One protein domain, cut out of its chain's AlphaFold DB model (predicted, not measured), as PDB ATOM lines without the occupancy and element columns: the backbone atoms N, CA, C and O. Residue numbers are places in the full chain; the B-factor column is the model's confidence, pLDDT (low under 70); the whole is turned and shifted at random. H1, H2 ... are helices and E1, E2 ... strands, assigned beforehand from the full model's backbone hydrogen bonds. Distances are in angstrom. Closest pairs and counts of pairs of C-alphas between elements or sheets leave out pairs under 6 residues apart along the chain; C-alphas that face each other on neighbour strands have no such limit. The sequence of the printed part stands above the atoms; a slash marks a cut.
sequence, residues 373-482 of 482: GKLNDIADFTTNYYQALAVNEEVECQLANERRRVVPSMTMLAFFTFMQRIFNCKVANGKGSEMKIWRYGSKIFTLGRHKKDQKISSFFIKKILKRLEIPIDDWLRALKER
ATOM      1  N   GLY A 373     130.656 108.407 105.657       50.34
ATOM      2  CA  GLY A 373     131.215 108.979 104.425       50.34
ATOM      3  C   GLY A 373     131.369 110.505 104.395       50.34
ATOM      4  O   GLY A 373     132.236 111.012 103.692       50.34
ATOM      5  N   LYS A 374     130.585 111.276 105.167       51.94
ATOM      6  CA  LYS A 374     130.627 112.758 105.101       51.94
ATOM      7  C   LYS A 374     131.876 113.377 105.730       51.94
ATOM      8  O   LYS A 374     132.299 114.444 105.295       51.94
ATOM      9  N   LEU A 375     132.418 112.758 106.776       51.62
ATOM     10  CA  LEU A 375     133.636 113.226 107.446       51.62
ATOM     11  C   LEU A 375     134.879 112.875 106.644       51.62
ATOM     12  O   LEU A 375     135.739 113.733 106.470       51.62
ATOM     13  N   ASN A 376     134.910 111.660 106.093       59.41
ATOM     14  CA  ASN A 376     135.973 111.232 105.188       59.41
ATOM     15  C   ASN A 376     135.977 112.142 103.946       59.41
ATOM     16  O   ASN A 376     137.005 112.713 103.622       59.41
ATOM     17  N   ASP A 377     134.804 112.468 103.393       67.12
ATOM     18  CA  ASP A 377     134.655 113.428 102.290       67.12
ATOM     19  C   ASP A 377     135.148 114.858 102.639       67.12
ATOM     20  O   ASP A 377     135.728 115.552 101.801       67.12
ATOM     21  N   ILE A 378     134.933 115.361 103.865       67.38
ATOM     22  CA  ILE A 378     135.515 116.656 104.288       67.38
ATOM     23  C   ILE A 378     137.038 116.549 104.371       67.38
ATOM     24  O   ILE A 378     137.724 117.416 103.837       67.38
ATOM     25  N   ALA A 379     137.551 115.489 104.992       67.25
ATOM     26  CA  ALA A 379     138.981 115.313 105.180       67.25
ATOM     27  C   ALA A 379     139.739 115.110 103.860       67.25
ATOM     28  O   ALA A 379     140.804 115.700 103.656       67.25
ATOM     29  N   ASP A 380     139.157 114.351 102.936       73.62
ATOM     30  CA  ASP A 380     139.681 114.133 101.592       73.62
ATOM     31  C   ASP A 380     139.668 115.437 100.793       73.62
ATOM     32  O   ASP A 380     140.659 115.780 100.148       73.62
ATOM     33  N   PHE A 381     138.588 116.223 100.883       75.81
ATOM     34  CA  PHE A 381     138.535 117.540 100.250       75.81
ATOM     35  C   PHE A 381     139.626 118.473 100.780       75.81
ATOM     36  O   PHE A 381     140.342 119.066  99.979       75.81
ATOM     37  N   THR A 382     139.768 118.604 102.100       74.94
ATOM     38  CA  THR A 382     140.779 119.472 102.721       74.94
ATOM     39  C   THR A 382     142.196 119.037 102.336       74.94
ATOM     40  O   THR A 382     143.007 119.878 101.954       74.94
ATOM     41  N   THR A 383     142.473 117.729 102.327       74.75
ATOM     42  CA  THR A 383     143.770 117.176 101.899       74.75
ATOM     43  C   THR A 383     144.052 117.476 100.421       74.75
ATOM     44  O   THR A 383     145.123 117.969 100.076       74.75
ATOM     45  N   ASN A 384     143.083 117.237  99.533       77.38
ATOM     46  CA  ASN A 384     143.239 117.496  98.099       77.38
ATOM     47  C   ASN A 384     143.335 118.996  97.779       77.38
ATOM     48  O   ASN A 384     144.069 119.387  96.872       77.38
ATOM     49  N   TYR A 385     142.608 119.834  98.522       81.50
ATOM     50  CA  TYR A 385     142.676 121.291  98.435       81.50
ATOM     51  C   TYR A 385     144.067 121.803  98.815       81.50
ATOM     52  O   TYR A 385     144.654 122.567  98.052       81.50
ATOM     53  N   TYR A 386     144.617 121.320  99.932       77.56
ATOM     54  CA  TYR A 386     145.991 121.606 100.342       77.56
ATOM     55  C   TYR A 386     146.982 121.237  99.236       77.56
ATOM     56  O   TYR A 386     147.789 122.064  98.821       77.56
ATOM     57  N   GLN A 387     146.893 120.007  98.718       76.75
ATOM     58  CA  GLN A 387     147.803 119.527  97.676       76.75
ATOM     59  C   GLN A 387     147.705 120.374  96.404       76.75
ATOM     60  O   GLN A 387     148.719 120.655  95.777       76.75
ATOM     61  N   ALA A 388     146.498 120.803  96.027       78.12
ATOM     62  CA  ALA A 388     146.295 121.672  94.873       78.12
ATOM     63  C   ALA A 388     146.934 123.060  95.049       78.12
ATOM     64  O   ALA A 388     147.403 123.626  94.068       78.12
ATOM     65  N   LEU A 389     146.970 123.599  96.271       77.94
ATOM     66  CA  LEU A 389     147.634 124.873  96.558       77.94
ATOM     67  C   LEU A 389     149.159 124.737  96.644       77.94
ATOM     68  O   LEU A 389     149.868 125.580  96.102       77.94
ATOM     69  N   ALA A 390     149.657 123.666  97.268       71.50
ATOM     70  CA  ALA A 390     151.090 123.446  97.473       71.50
ATOM     71  C   ALA A 390     151.870 123.277  96.155       71.50
ATOM     72  O   ALA A 390     152.985 123.778  96.037       71.50
ATOM     73  N   VAL A 391     151.273 122.637  95.138       63.28
ATOM     74  CA  VAL A 391     151.896 122.440  93.808       63.28
ATOM     75  C   VAL A 391     152.260 123.767  93.126       63.28
ATOM     76  O   VAL A 391     153.244 123.827  92.395       63.28
ATOM     77  N   ASN A 392     151.519 124.844  93.397       54.78
ATOM     78  CA  ASN A 392     151.796 126.158  92.814       54.78
ATOM     79  C   ASN A 392     152.824 126.967  93.622       54.78
ATOM     80  O   ASN A 392     153.495 127.829  93.063       54.78
ATOM     81  N   GLU A 393     152.978 126.693  94.921       52.28
ATOM     82  CA  GLU A 393     153.958 127.375  95.783       52.28
ATOM     83  C   GLU A 393     155.391 126.839  95.589       52.28
ATOM     84  O   GLU A 393     156.362 127.567  95.810       52.28
ATOM     85  N   GLU A 394     155.554 125.597  95.112       45.34
ATOM     86  CA  GLU A 394     156.870 124.995  94.831       45.34
ATOM     87  C   GLU A 394     157.615 125.642  93.647       45.34
ATOM     88  O   GLU A 394     158.836 125.507  93.548       45.34
ATOM     89  N   VAL A 395     156.929 126.399  92.781       42.22
ATOM     90  CA  VAL A 395     157.544 127.061  91.615       42.22
ATOM     91  C   VAL A 395     158.235 128.390  91.986       42.22
ATOM     92  O   VAL A 395     159.099 128.851  91.243       42.22
ATOM     93  N   GLU A 396     157.956 128.979  93.160       36.75
ATOM     94  CA  GLU A 396     158.440 130.326  93.529       36.75
ATOM     95  C   GLU A 396     159.444 130.410  94.702       36.75
ATOM     96  O   GLU A 396     159.933 131.502  94.994       36.75
ATOM     97  N   CYS A 397     159.830 129.321  95.382       31.86
ATOM     98  CA  CYS A 397     160.700 129.440  96.571       31.86
ATOM     99  C   CYS A 397     161.757 128.332  96.732       31.86
ATOM    100  O   CYS A 397     161.596 127.397  97.509       31.86
ATOM    101  N   GLN A 398     162.927 128.526  96.112       30.86
ATOM    102  CA  GLN A 398     164.163 127.777  96.413       30.86
ATOM    103  C   GLN A 398     164.990 128.367  97.583       30.86
ATOM    104  O   GLN A 398     166.170 128.056  97.716       30.86
ATOM    105  N   LEU A 399     164.412 129.208  98.455       33.44
ATOM    106  CA  LEU A 399     165.182 129.931  99.489       33.44
ATOM    107  C   LEU A 399     164.633 129.891 100.928       33.44
ATOM    108  O   LEU A 399     165.069 130.690 101.751       33.44
ATOM    109  N   ALA A 400     163.735 128.975 101.302       34.19
ATOM    110  CA  ALA A 400     163.285 128.916 102.699       34.19
ATOM    111  C   ALA A 400     162.930 127.502 103.177       34.19
ATOM    112  O   ALA A 400     161.769 127.098 103.160       34.19
ATOM    113  N   ASN A 401     163.920 126.787 103.715       38.06
ATOM    114  CA  ASN A 401     163.701 125.544 104.468       38.06
ATOM    115  C   ASN A 401     162.894 125.743 105.776       38.06
ATOM    116  O   ASN A 401     162.557 124.765 106.433       38.06
ATOM    117  N   GLU A 402     162.519 126.979 106.128       42.44
ATOM    118  CA  GLU A 402     161.761 127.308 107.346       42.44
ATOM    119  C   GLU A 402     160.308 127.754 107.087       42.44
ATOM    120  O   GLU A 402     159.508 127.793 108.018       42.44
ATOM    121  N   ARG A 403     159.906 128.020 105.832       46.47
ATOM    122  CA  ARG A 403     158.533 128.466 105.490       46.47
ATOM    123  C   ARG A 403     157.501 127.336 105.367       46.47
ATOM    124  O   ARG A 403     156.324 127.606 105.167       46.47
ATOM    125  N   ARG A 404     157.906 126.072 105.531       50.06
ATOM    126  CA  ARG A 404     157.049 124.878 105.359       50.06
ATOM    127  C   ARG A 404     156.058 124.601 106.507       50.06
ATOM    128  O   ARG A 404     155.503 123.510 106.561       50.06
ATOM    129  N   ARG A 405     155.841 125.540 107.436       60.28
ATOM    130  CA  ARG A 405     155.011 125.315 108.639       60.28
ATOM    131  C   ARG A 405     153.598 125.904 108.584       60.28
ATOM    132  O   ARG A 405     152.908 125.818 109.583       60.28
ATOM    133  N   VAL A 406     153.163 126.492 107.471       65.88
ATOM    134  CA  VAL A 406     151.819 127.097 107.363       65.88
ATOM    135  C   VAL A 406     150.893 126.176 106.578       65.88
ATOM    136  O   VAL A 406     151.318 125.605 105.575       65.88
ATOM    137  N   VAL A 407     149.623 126.066 106.978       71.44
ATOM    138  CA  VAL A 407     148.587 125.428 106.152       71.44
ATOM    139  C   VAL A 407     148.244 126.351 104.958       71.44
ATOM    140  O   VAL A 407     147.689 127.442 105.158       71.44
ATOM    141  N   PRO A 408     148.536 125.947 103.702       74.38
ATOM    142  CA  PRO A 408     148.098 126.600 102.481       74.38
ATOM    143  C   PRO A 408     146.604 126.870 102.533       74.38
ATOM    144  O   PRO A 408     145.766 125.987 102.729       74.38
ATOM    145  N   SER A 409     146.278 128.138 102.369       80.12
ATOM    146  CA  SER A 409     144.925 128.651 102.466       80.12
ATOM    147  C   SER A 409     144.816 129.890 101.595       80.12
ATOM    148  O   SER A 409     145.773 130.640 101.410       80.12
ATOM    149  N   MET A 410     143.636 130.117 101.028       84.06
ATOM    150  CA  MET A 410     143.382 131.324 100.246       84.06
ATOM    151  C   MET A 410     142.835 132.430 101.146       84.06
ATOM    152  O   MET A 410     142.045 132.175 102.057       84.06
ATOM    153  N   THR A 411     143.189 133.680 100.855       85.56
ATOM    154  CA  THR A 411     142.466 134.822 101.424       85.56
ATOM    155  C   THR A 411     141.089 134.952 100.775       85.56
ATOM    156  O   THR A 411     140.855 134.467  99.663       85.56
ATOM    157  N   MET A 412     140.149 135.613 101.453       83.81
ATOM    158  CA  MET A 412     138.816 135.849 100.901       83.81
ATOM    159  C   MET A 412     138.874 136.614  99.580       83.81
ATOM    160  O   MET A 412     138.132 136.272  98.660       83.81
ATOM    161  N   LEU A 413     139.747 137.619  99.451       85.50
ATOM    162  CA  LEU A 413     139.914 138.356  98.201       85.50
ATOM    163  C   LEU A 413     140.404 137.429  97.087       85.50
ATOM    164  O   LEU A 413     139.778 137.384  96.029       85.50
ATOM    165  N   ALA A 414     141.461 136.649  97.343       87.44
ATOM    166  CA  ALA A 414     141.995 135.698  96.370       87.44
ATOM    167  C   ALA A 414     140.932 134.678  95.938       87.44
ATOM    168  O   ALA A 414     140.782 134.408  94.745       87.44
ATOM    169  N   PHE A 415     140.152 134.162  96.891       90.44
ATOM    170  CA  PHE A 415     139.035 133.263  96.625       90.44
ATOM    171  C   PHE A 415     137.986 133.918  95.718       90.44
ATOM    172  O   PHE A 415     137.662 133.372  94.666       90.44
ATOM    173  N   PHE A 416     137.480 135.103  96.070       90.06
ATOM    174  CA  PHE A 416     136.445 135.775  95.279       90.06
ATOM    175  C   PHE A 416     136.923 136.134  93.874       90.06
ATOM    176  O   PHE A 416     136.199 135.889  92.909       90.06
ATOM    177  N   THR A 417     138.148 136.643  93.739       89.69
ATOM    178  CA  THR A 417     138.744 136.936  92.432       89.69
ATOM    179  C   THR A 417     138.863 135.675  91.581       89.69
ATOM    180  O   THR A 417     138.513 135.699  90.401       89.69
ATOM    181  N   PHE A 418     139.294 134.555  92.163       90.94
ATOM    182  CA  PHE A 418     139.385 133.284  91.450       90.94
ATOM    183  C   PHE A 418     138.002 132.773  91.009       90.94
ATOM    184  O   PHE A 418     137.811 132.441  89.840       90.94
ATOM    185  N   MET A 419     136.998 132.817  91.892       93.12
ATOM    186  CA  MET A 419     135.613 132.448  91.566       93.12
ATOM    187  C   MET A 419     135.024 133.297  90.427       93.12
ATOM    188  O   MET A 419     134.295 132.778  89.579       93.12
ATOM    189  N   GLN A 420     135.314 134.604  90.406       92.69
ATOM    190  CA  GLN A 420     134.861 135.511  89.348       92.69
ATOM    191  C   GLN A 420     135.511 135.180  88.003       92.69
ATOM    192  O   GLN A 420     134.814 135.146  86.993       92.69
ATOM    193  N   ARG A 421     136.826 134.925  87.991       92.06
ATOM    194  CA  ARG A 421     137.602 134.709  86.759       92.06
ATOM    195  C   ARG A 421     137.382 133.330  86.145       92.06
ATOM    196  O   ARG A 421     137.235 133.239  84.934       92.06
ATOM    197  N   ILE A 422     137.364 132.279  86.962       94.25
ATOM    198  CA  ILE A 422     137.337 130.892  86.476       94.25
ATOM    199  C   ILE A 422     135.907 130.362  86.358       94.25
ATOM    200  O   ILE A 422     135.547 129.739  85.365       94.25
ATOM    201  N   PHE A 423     135.060 130.638  87.352       92.06
ATOM    202  CA  PHE A 423     133.714 130.057  87.437       92.06
ATOM    203  C   PHE A 423     132.599 131.041  87.069       92.06
ATOM    204  O   PHE A 423     131.419 130.730  87.257       92.06
ATOM    205  N   ASN A 424     132.950 132.224  86.549       91.25
ATOM    206  CA  ASN A 424     132.015 133.288  86.168       91.25
ATOM    207  C   ASN A 424     131.018 133.641  87.285       91.25
ATOM    208  O   ASN A 424     129.841 133.930  87.041       91.25
ATOM    209  N   CYS A 425     131.474 133.585  88.538       93.25
ATOM    210  CA  CYS A 425     130.657 133.991  89.671       93.25
ATOM    211  C   CYS A 425     130.548 135.516  89.741       93.25
ATOM    212  O   CYS A 425     131.461 136.254  89.382       93.25
ATOM    213  N   LYS A 426     129.425 135.999  90.259       92.75
ATOM    214  CA  LYS A 426     129.208 137.394  90.629       92.75
ATOM    215  C   LYS A 426     129.425 137.550  92.126       92.75
ATOM    216  O   LYS A 426     129.028 136.687  92.907       92.75
ATOM    217  N   VAL A 427     130.046 138.661  92.506       90.94
ATOM    218  CA  VAL A 427     130.341 139.012  93.896       90.94
ATOM    219  C   VAL A 427     129.860 140.437  94.141       90.94
ATOM    220  O   VAL A 427     130.125 141.320  93.327       90.94
ATOM    221  N   ALA A 428     129.140 140.666  95.237       89.25
ATOM    222  CA  ALA A 428     128.657 141.988  95.627       89.25
ATOM    223  C   ALA A 428     128.675 142.170  97.148       89.25
ATOM    224  O   ALA A 428     128.662 141.199  97.904       89.25
ATOM    225  N   ASN A 429     128.652 143.425  97.592       86.25
ATOM    226  CA  ASN A 429     128.509 143.750  99.008       86.25
ATOM    227  C   ASN A 429     127.056 143.523  99.466       86.25
ATOM    228  O   ASN A 429     126.100 143.836  98.752       86.25
ATOM    229  N   GLY A 430     126.904 142.926 100.645       80.81
ATOM    230  CA  GLY A 430     125.636 142.719 101.338       80.81
ATOM    231  C   GLY A 430     125.340 143.827 102.348       80.81
ATOM    232  O   GLY A 430     125.812 144.953 102.206       80.81
ATOM    233  N   LYS A 431     124.522 143.523 103.365       77.06
ATOM    234  CA  LYS A 431     124.220 144.490 104.426       77.06
ATOM    235  C   LYS A 431     125.393 144.542 105.407       77.06
ATOM    236  O   LYS A 431     125.896 143.505 105.824       77.06
ATOM    237  N   GLY A 432     125.811 145.746 105.797       76.62
ATOM    238  CA  GLY A 432     126.939 145.929 106.710       76.62
ATOM    239  C   GLY A 432     128.233 145.406 106.092       76.62
ATOM    240  O   GLY A 432     128.639 145.861 105.026       76.62
ATOM    241  N   SER A 433     128.865 144.442 106.755       69.75
ATOM    242  CA  SER A 433     130.099 143.825 106.287       69.75
ATOM    243  C   SER A 433     129.875 142.485 105.578       69.75
ATOM    244  O   SER A 433     130.787 141.693 105.439       69.75
ATOM    245  N   GLU A 434     128.673 142.176 105.105       80.94
ATOM    246  CA  GLU A 434     128.442 140.941 104.352       80.94
ATOM    247  C   GLU A 434     128.989 141.006 102.914       80.94
ATOM    248  O   GLU A 434     128.997 142.050 102.262       80.94
ATOM    249  N   MET A 435     129.357 139.850 102.371       83.62
ATOM    250  CA  MET A 435     129.639 139.612 100.961       83.62
ATOM    251  C   MET A 435     128.701 138.544 100.409       83.62
ATOM    252  O   MET A 435     128.438 137.526 101.045       83.62
ATOM    253  N   LYS A 436     128.197 138.769  99.199       88.31
ATOM    254  CA  LYS A 436     127.310 137.855  98.482       88.31
ATOM    255  C   LYS A 436     128.034 137.315  97.263       88.31
ATOM    256  O   LYS A 436     128.567 138.100  96.486       88.31
ATOM    257  N   ILE A 437     128.005 135.999  97.077       91.88
ATOM    258  CA  ILE A 437     128.520 135.316  95.888       91.88
ATOM    259  C   ILE A 437     127.426 134.447  95.268       91.88
ATOM    260  O   ILE A 437     126.668 133.785  95.980       91.88
ATOM    261  N   TRP A 438     127.315 134.474  93.941       93.62
ATOM    262  CA  TRP A 438     126.381 133.631  93.195       93.62
ATOM    263  C   TRP A 438     126.858 133.369  91.769       93.62
ATOM    264  O   TRP A 438     127.626 134.145  91.206       93.62
ATOM    265  N   ARG A 439     126.363 132.295  91.163       91.88
ATOM    266  CA  ARG A 439     126.507 131.987  89.740       91.88
ATOM    267  C   ARG A 439     125.132 132.112  89.082       91.88
ATOM    268  O   ARG A 439     124.107 132.042  89.759       91.88
ATOM    269  N   TYR A 440     125.080 132.355  87.774       87.56
ATOM    270  CA  TYR A 440     123.798 132.353  87.066       87.56
ATOM    271  C   TYR A 440     123.096 130.999  87.255       87.56
ATOM    272  O   TYR A 440     123.732 129.960  87.111       87.56
ATOM    273  N   GLY A 441     121.813 131.022  87.626       83.31
ATOM    274  CA  GLY A 441     121.034 129.819  87.941       83.31
ATOM    275  C   GLY A 441     121.228 129.264  89.359       83.31
ATOM    276  O   GLY A 441     120.391 128.490  89.811       83.31
ATOM    277  N   SER A 442     122.252 129.697  90.103       87.56
ATOM    278  CA  SER A 442     122.506 129.202  91.457       87.56
ATOM    279  C   SER A 442     121.840 130.063  92.532       87.56
ATOM    280  O   SER A 442     121.493 131.233  92.338       87.56
ATOM    281  N   LYS A 443     121.722 129.503  93.739       84.88
ATOM    282  CA  LYS A 443     121.297 130.269  94.917       84.88
ATOM    283  C   LYS A 443     122.432 131.175  95.402       84.88
ATOM    284  O   LYS A 443     123.595 130.779  95.389       84.88
ATOM    285  N   ILE A 444     122.074 132.357  95.907       85.69
ATOM    286  CA  ILE A 444     123.028 133.283  96.532       85.69
ATOM    287  C   ILE A 444     123.559 132.668  97.831       85.69
ATOM    288  O   ILE A 444     122.800 132.098  98.626       85.69
ATOM    289  N   PHE A 445     124.868 132.789  98.035       86.00
ATOM    290  CA  PHE A 445     125.536 132.512  99.297       86.00
ATOM    291  C   PHE A 445     126.000 133.836  99.914       86.00
ATOM    292  O   PHE A 445     126.661 134.629  99.245       86.00
ATOM    293  N   THR A 446     125.653 134.072 101.179       80.81
ATOM    294  CA  THR A 446     126.074 135.257 101.941       80.81
ATOM    295  C   THR A 446     127.115 134.847 102.977       80.81
ATOM    296  O   THR A 446     126.935 133.845 103.671       80.81
ATOM    297  N   LEU A 447     128.192 135.618 103.076       78.62
ATOM    298  CA  LEU A 447     129.316 135.420 103.984       78.62
ATOM    299  C   LEU A 447     129.576 136.722 104.756       78.62
ATOM    300  O   LEU A 447     129.569 137.787 104.148       78.62
ATOM    301  N   GLY A 448     129.815 136.668 106.063       67.75
ATOM    302  CA  GLY A 448     130.236 137.842 106.832       67.75
ATOM    303  C   GLY A 448     131.707 138.197 106.572       67.75
ATOM    304  O   GLY A 448     132.559 137.316 106.470       67.75
ATOM    305  N   ARG A 449     132.038 139.491 106.481       67.06
ATOM    306  CA  ARG A 449     133.413 140.017 106.383       67.06
ATOM    307  C   ARG A 449     133.705 140.888 107.601       67.06
ATOM    308  O   ARG A 449     133.621 142.104 107.549       67.06
ATOM    309  N   HIS A 450     134.064 140.277 108.720       60.38
ATOM    310  CA  HIS A 450     134.348 141.028 109.951       60.38
ATOM    311  C   HIS A 450     135.750 141.661 109.964       60.38
ATOM    312  O   HIS A 450     135.947 142.694 110.598       60.38
ATOM    313  N   LYS A 451     136.700 141.105 109.199       64.25
ATOM    314  CA  LYS A 451     138.056 141.641 109.000       64.25
ATOM    315  C   LYS A 451     138.374 141.811 107.507       64.25
ATOM    316  O   LYS A 451     137.788 141.153 106.637       64.25
ATOM    317  N   LYS A 452     139.294 142.724 107.180       66.06
ATOM    318  CA  LYS A 452     139.747 142.958 105.799       66.06
ATOM    319  C   LYS A 452     140.670 141.809 105.368       66.06
ATOM    320  O   LYS A 452     141.742 141.659 105.923       66.06
ATOM    321  N   ASP A 453     140.230 141.049 104.365       76.81
ATOM    322  CA  ASP A 453     141.009 140.023 103.647       76.81
ATOM    323  C   ASP A 453     141.586 138.860 104.486       76.81
ATOM    324  O   ASP A 453     142.747 138.490 104.371       76.81
ATOM    325  N   GLN A 454     140.750 138.255 105.332       78.25
ATOM    326  CA  GLN A 454     141.105 137.069 106.129       78.25
ATOM    327  C   GLN A 454     141.225 135.779 105.288       78.25
ATOM    328  O   GLN A 454     140.628 135.679 104.214       78.25
ATOM    329  N   LYS A 455     141.914 134.757 105.815       82.62
ATOM    330  CA  LYS A 455     141.932 133.385 105.267       82.62
ATOM    331  C   LYS A 455     140.543 132.732 105.334       82.62
ATOM    332  O   LYS A 455     139.816 132.909 106.316       82.62
ATOM    333  N   ILE A 456     140.168 131.965 104.306       79.62
ATOM    334  CA  ILE A 456     138.921 131.182 104.266       79.62
ATOM    335  C   ILE A 456     139.223 129.687 104.445       79.62
ATOM    336  O   ILE A 456     140.129 129.162 103.803       79.62
ATOM    337  N   SER A 457     138.472 128.996 105.311       78.56
ATOM    338  CA  SER A 457     138.664 127.552 105.529       78.56
ATOM    339  C   SER A 457     138.216 126.727 104.325       78.56
ATOM    340  O   SER A 457     137.223 127.065 103.664       78.56
ATOM    341  N   SER A 458     138.880 125.594 104.077       79.62
ATOM    342  CA  SER A 458     138.497 124.655 103.011       79.62
ATOM    343  C   SER A 458     137.054 124.178 103.185       79.62
ATOM    344  O   SER A 458     136.283 124.094 102.227       79.62
ATOM    345  N   PHE A 459     136.619 123.975 104.426       76.69
ATOM    346  CA  PHE A 459     135.239 123.624 104.728       76.69
ATOM    347  C   PHE A 459     134.226 124.680 104.246       76.69
ATOM    348  O   PHE A 459     133.179 124.332 103.684       76.69
ATOM    349  N   PHE A 460     134.515 125.976 104.435       74.81
ATOM    350  CA  PHE A 460     133.652 127.044 103.920       74.81
ATOM    351  C   PHE A 460     133.664 127.089 102.396       74.81
ATOM    352  O   PHE A 460     132.589 127.204 101.804       74.81
ATOM    353  N   ILE A 461     134.831 126.921 101.771       85.81
ATOM    354  CA  ILE A 461     134.940 126.798 100.315       85.81
ATOM    355  C   ILE A 461     134.027 125.669  99.823       85.81
ATOM    356  O   ILE A 461     133.147 125.916  99.002       85.81
ATOM    357  N   LYS A 462     134.128 124.464 100.394       83.81
ATOM    358  CA  LYS A 462     133.299 123.310 100.017       83.81
ATOM    359  C   LYS A 462     131.798 123.601 100.103       83.81
ATOM    360  O   LYS A 462     131.034 123.237  99.206       83.81
ATOM    361  N   LYS A 463     131.353 124.294 101.160       81.62
ATOM    362  CA  LYS A 463     129.949 124.727 101.308       81.62
ATOM    363  C   LYS A 463     129.522 125.705 100.213       81.62
ATOM    364  O   LYS A 463     128.402 125.587  99.712       81.62
ATOM    365  N   ILE A 464     130.385 126.657  99.863       86.00
ATOM    366  CA  ILE A 464     130.122 127.628  98.797       86.00
ATOM    367  C   ILE A 464     130.030 126.901  97.454       86.00
ATOM    368  O   ILE A 464     129.017 127.047  96.778       86.00
ATOM    369  N   LEU A 465     131.001 126.051  97.113       89.38
ATOM    370  CA  LEU A 465     130.999 125.268  95.870       89.38
ATOM    371  C   LEU A 465     129.715 124.453  95.719       89.38
ATOM    372  O   LEU A 465     129.031 124.556  94.702       89.38
ATOM    373  N   LYS A 466     129.309 123.744  96.780       86.75
ATOM    374  CA  LYS A 466     128.051 122.991  96.797       86.75
ATOM    375  C   LYS A 466     126.828 123.881  96.558       86.75
ATOM    376  O   LYS A 466     125.901 123.473  95.870       86.75
ATOM    377  N   ARG A 467     126.785 125.083  97.144       84.88
ATOM    378  CA  ARG A 467     125.662 126.022  96.971       84.88
ATOM    379  C   ARG A 467     125.608 126.620  95.566       84.88
ATOM    380  O   ARG A 467     124.517 126.924  95.089       84.88
ATOM    381  N   LEU A 468     126.772 126.826  94.961       89.75
ATOM    382  CA  LEU A 468     126.940 127.400  93.630       89.75
ATOM    383  C   LEU A 468     126.926 126.346  92.517       89.75
ATOM    384  O   LEU A 468     127.102 126.708  91.355       89.75
ATOM    385  N   GLU A 469     126.712 125.076  92.877       90.06
ATOM    386  CA  GLU A 469     126.661 123.938  91.955       90.06
ATOM    387  C   GLU A 469     127.952 123.820  91.124       90.06
ATOM    388  O   GLU A 469     127.932 123.575  89.920       90.06
ATOM    389  N   ILE A 470     129.098 124.033  91.779       90.38
ATOM    390  CA  ILE A 470     130.427 123.850  91.189       90.38
ATOM    391  C   ILE A 470     130.961 122.482  91.628       90.38
ATOM    392  O   ILE A 470     131.087 122.255  92.838       90.38
ATOM    393  N   PRO A 471     131.274 121.572  90.686       90.44
ATOM    394  CA  PRO A 471     131.881 120.289  91.010       90.44
ATOM    395  C   PRO A 471     133.238 120.457  91.701       90.44
ATOM    396  O   PRO A 471     134.051 121.299  91.319       90.44
ATOM    397  N   ILE A 472     133.487 119.634  92.720       87.88
ATOM    398  CA  ILE A 472     134.731 119.667  93.502       87.88
ATOM    399  C   ILE A 472     135.948 119.371  92.616       87.88
ATOM    400  O   ILE A 472     136.966 120.047  92.744       87.88
ATOM    401  N   ASP A 473     135.838 118.411  91.700       86.31
ATOM    402  CA  ASP A 473     136.949 118.021  90.828       86.31
ATOM    403  C   ASP A 473     137.338 119.133  89.850       86.31
ATOM    404  O   ASP A 473     138.527 119.371  89.633       86.31
ATOM    405  N   ASP A 474     136.352 119.855  89.308       88.31
ATOM    406  CA  ASP A 474     136.588 121.007  88.431       88.31
ATOM    407  C   ASP A 474     137.293 122.132  89.191       88.31
ATOM    408  O   ASP A 474     138.229 122.748  88.683       88.31
ATOM    409  N   TRP A 475     136.878 122.369  90.437       90.25
ATOM    410  CA  TRP A 475     137.523 123.328  91.326       90.25
ATOM    411  C   TRP A 475     138.984 122.972  91.614       90.25
ATOM    412  O   TRP A 475     139.871 123.808  91.444       90.25
ATOM    413  N   LEU A 476     139.244 121.730  92.031       87.38
ATOM    414  CA  LEU A 476     140.592 121.261  92.358       87.38
ATOM    415  C   LEU A 476     141.508 121.248  91.130       87.38
ATOM    416  O   LEU A 476     142.685 121.579  91.254       87.38
ATOM    417  N   ARG A 477     140.983 120.896  89.950       86.56
ATOM    418  CA  ARG A 477     141.730 120.949  88.687       86.56
ATOM    419  C   ARG A 477     142.101 122.384  88.330       86.56
ATOM    420  O   ARG A 477     143.277 122.665  88.141       86.56
ATOM    421  N   ALA A 478     141.129 123.293  88.337       87.12
ATOM    422  CA  ALA A 478     141.379 124.693  88.017       87.12
ATOM    423  C   ALA A 478     142.341 125.372  89.005       87.12
ATOM    424  O   ALA A 478     143.049 126.300  88.632       87.12
ATOM    425  N   LEU A 479     142.376 124.929  90.269       85.62
ATOM    426  CA  LEU A 479     143.370 125.398  91.236       85.62
ATOM    427  C   LEU A 479     144.786 124.925  90.894       85.62
ATOM    428  O   LEU A 479     145.711 125.715  91.032       85.62
ATOM    429  N   LYS A 480     144.960 123.678  90.442       82.31
ATOM    430  CA  LYS A 480     146.268 123.134  90.026       82.31
ATOM    431  C   LYS A 480     146.795 123.752  88.730       82.31
ATOM    432  O   LYS A 480     147.990 123.713  88.485       82.31
ATOM    433  N   GLU A 481     145.901 124.272  87.897       78.50
ATOM    434  CA  GLU A 481     146.213 124.906  86.608       78.50
ATOM    435  C   GLU A 481     146.385 126.437  86.714       78.50
ATOM    436  O   GLU A 481     146.493 127.109  85.688       78.50
ATOM    437  N   ARG A 482     146.342 126.992  87.935       66.75
ATOM    438  CA  ARG A 482     146.285 128.435  88.207       66.75
ATOM    439  C   ARG A 482     147.577 129.188  87.905       66.75
ATOM    440  O   ARG A 482     148.651 128.692  88.299       66.75
TER     441      ARG A 482
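What this domain is: This is residues 373 to 482 of the 482 residues of an uncharacterized protein of Moritella sp. Urea-trap-13 (UniProt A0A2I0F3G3). A small sheet of three strands, E1, E2 and E3, makes one end of the domain, with H2 packed over E1 and E2; at a distance from the sheet the long helix H1 and the short H4 lie side by side, and H3 reaches from the sheet to H1. Residues 394 to 403 stick out as a loop beyond the body. The printed part has 110 residues, in the order H1 H2 E1 E2 E3 H3 H4, and is of mixed class; the antiparallel sheet E1 - E2 - E3 is a meander, each strand the neighbour of the one before. It is compact, with a radius of gyration of the C-alphas of 14.8 A and spans of 43 by 34 by 26 A.

Where its parts are: E1 is residues 426 to 429, 10.5 A; E2, 434 to 438, 13.5 A; E3, 445 to 448, 10.4 A. H2 is residues 412 to 422, 15.3 A; H3, 458 to 467, 14.3 A; H1, 373 to 393, 30.5 A, from C-alpha 373 at (131.215, 108.979, 104.425); H4, 472 to 480, 12.5 A, ending with C-alpha 480 at (146.268, 123.134, 90.026).

How they stand to each other: In hairpin E1 and E2, N 428 and O 436 are 2.9 A apart; in hairpin E2 and E3, N 435 and O 447 are 2.7 A apart, both within hydrogen-bond range. H2 is on the sheet at a height of 10.0 A, along the strands; C-alphas Gln 420 and Lys 426 are closest to E1, 6.1 A. H3 only grazes the sheet. Residues 378 to 385 of H1 touch H3, closest C-alphas Thr 382 and Ser 458, 5.7 A, only just about perpendicular at 70.5 degrees. Residues 384 to 392 of H1 touch H4, closest C-alphas Ala 388 and Lys 480, 5.1 A, at a shallow tilt of 16 degrees, the same way. Every O i to N i+4 pair is within hydrogen-bond range in H2, H3 and H4; in H1, 15 of 17.

The domain as a whole: The C-alphas farthest apart are Asn 401 and Gly 441, 46.0 A. The printed part has no cut; H1 to H2 is the long link. Mean pLDDT of the printed part is 75.9, under 70 at residues 373 to 379, 391 to 406, 433, 448 to 452 and 482.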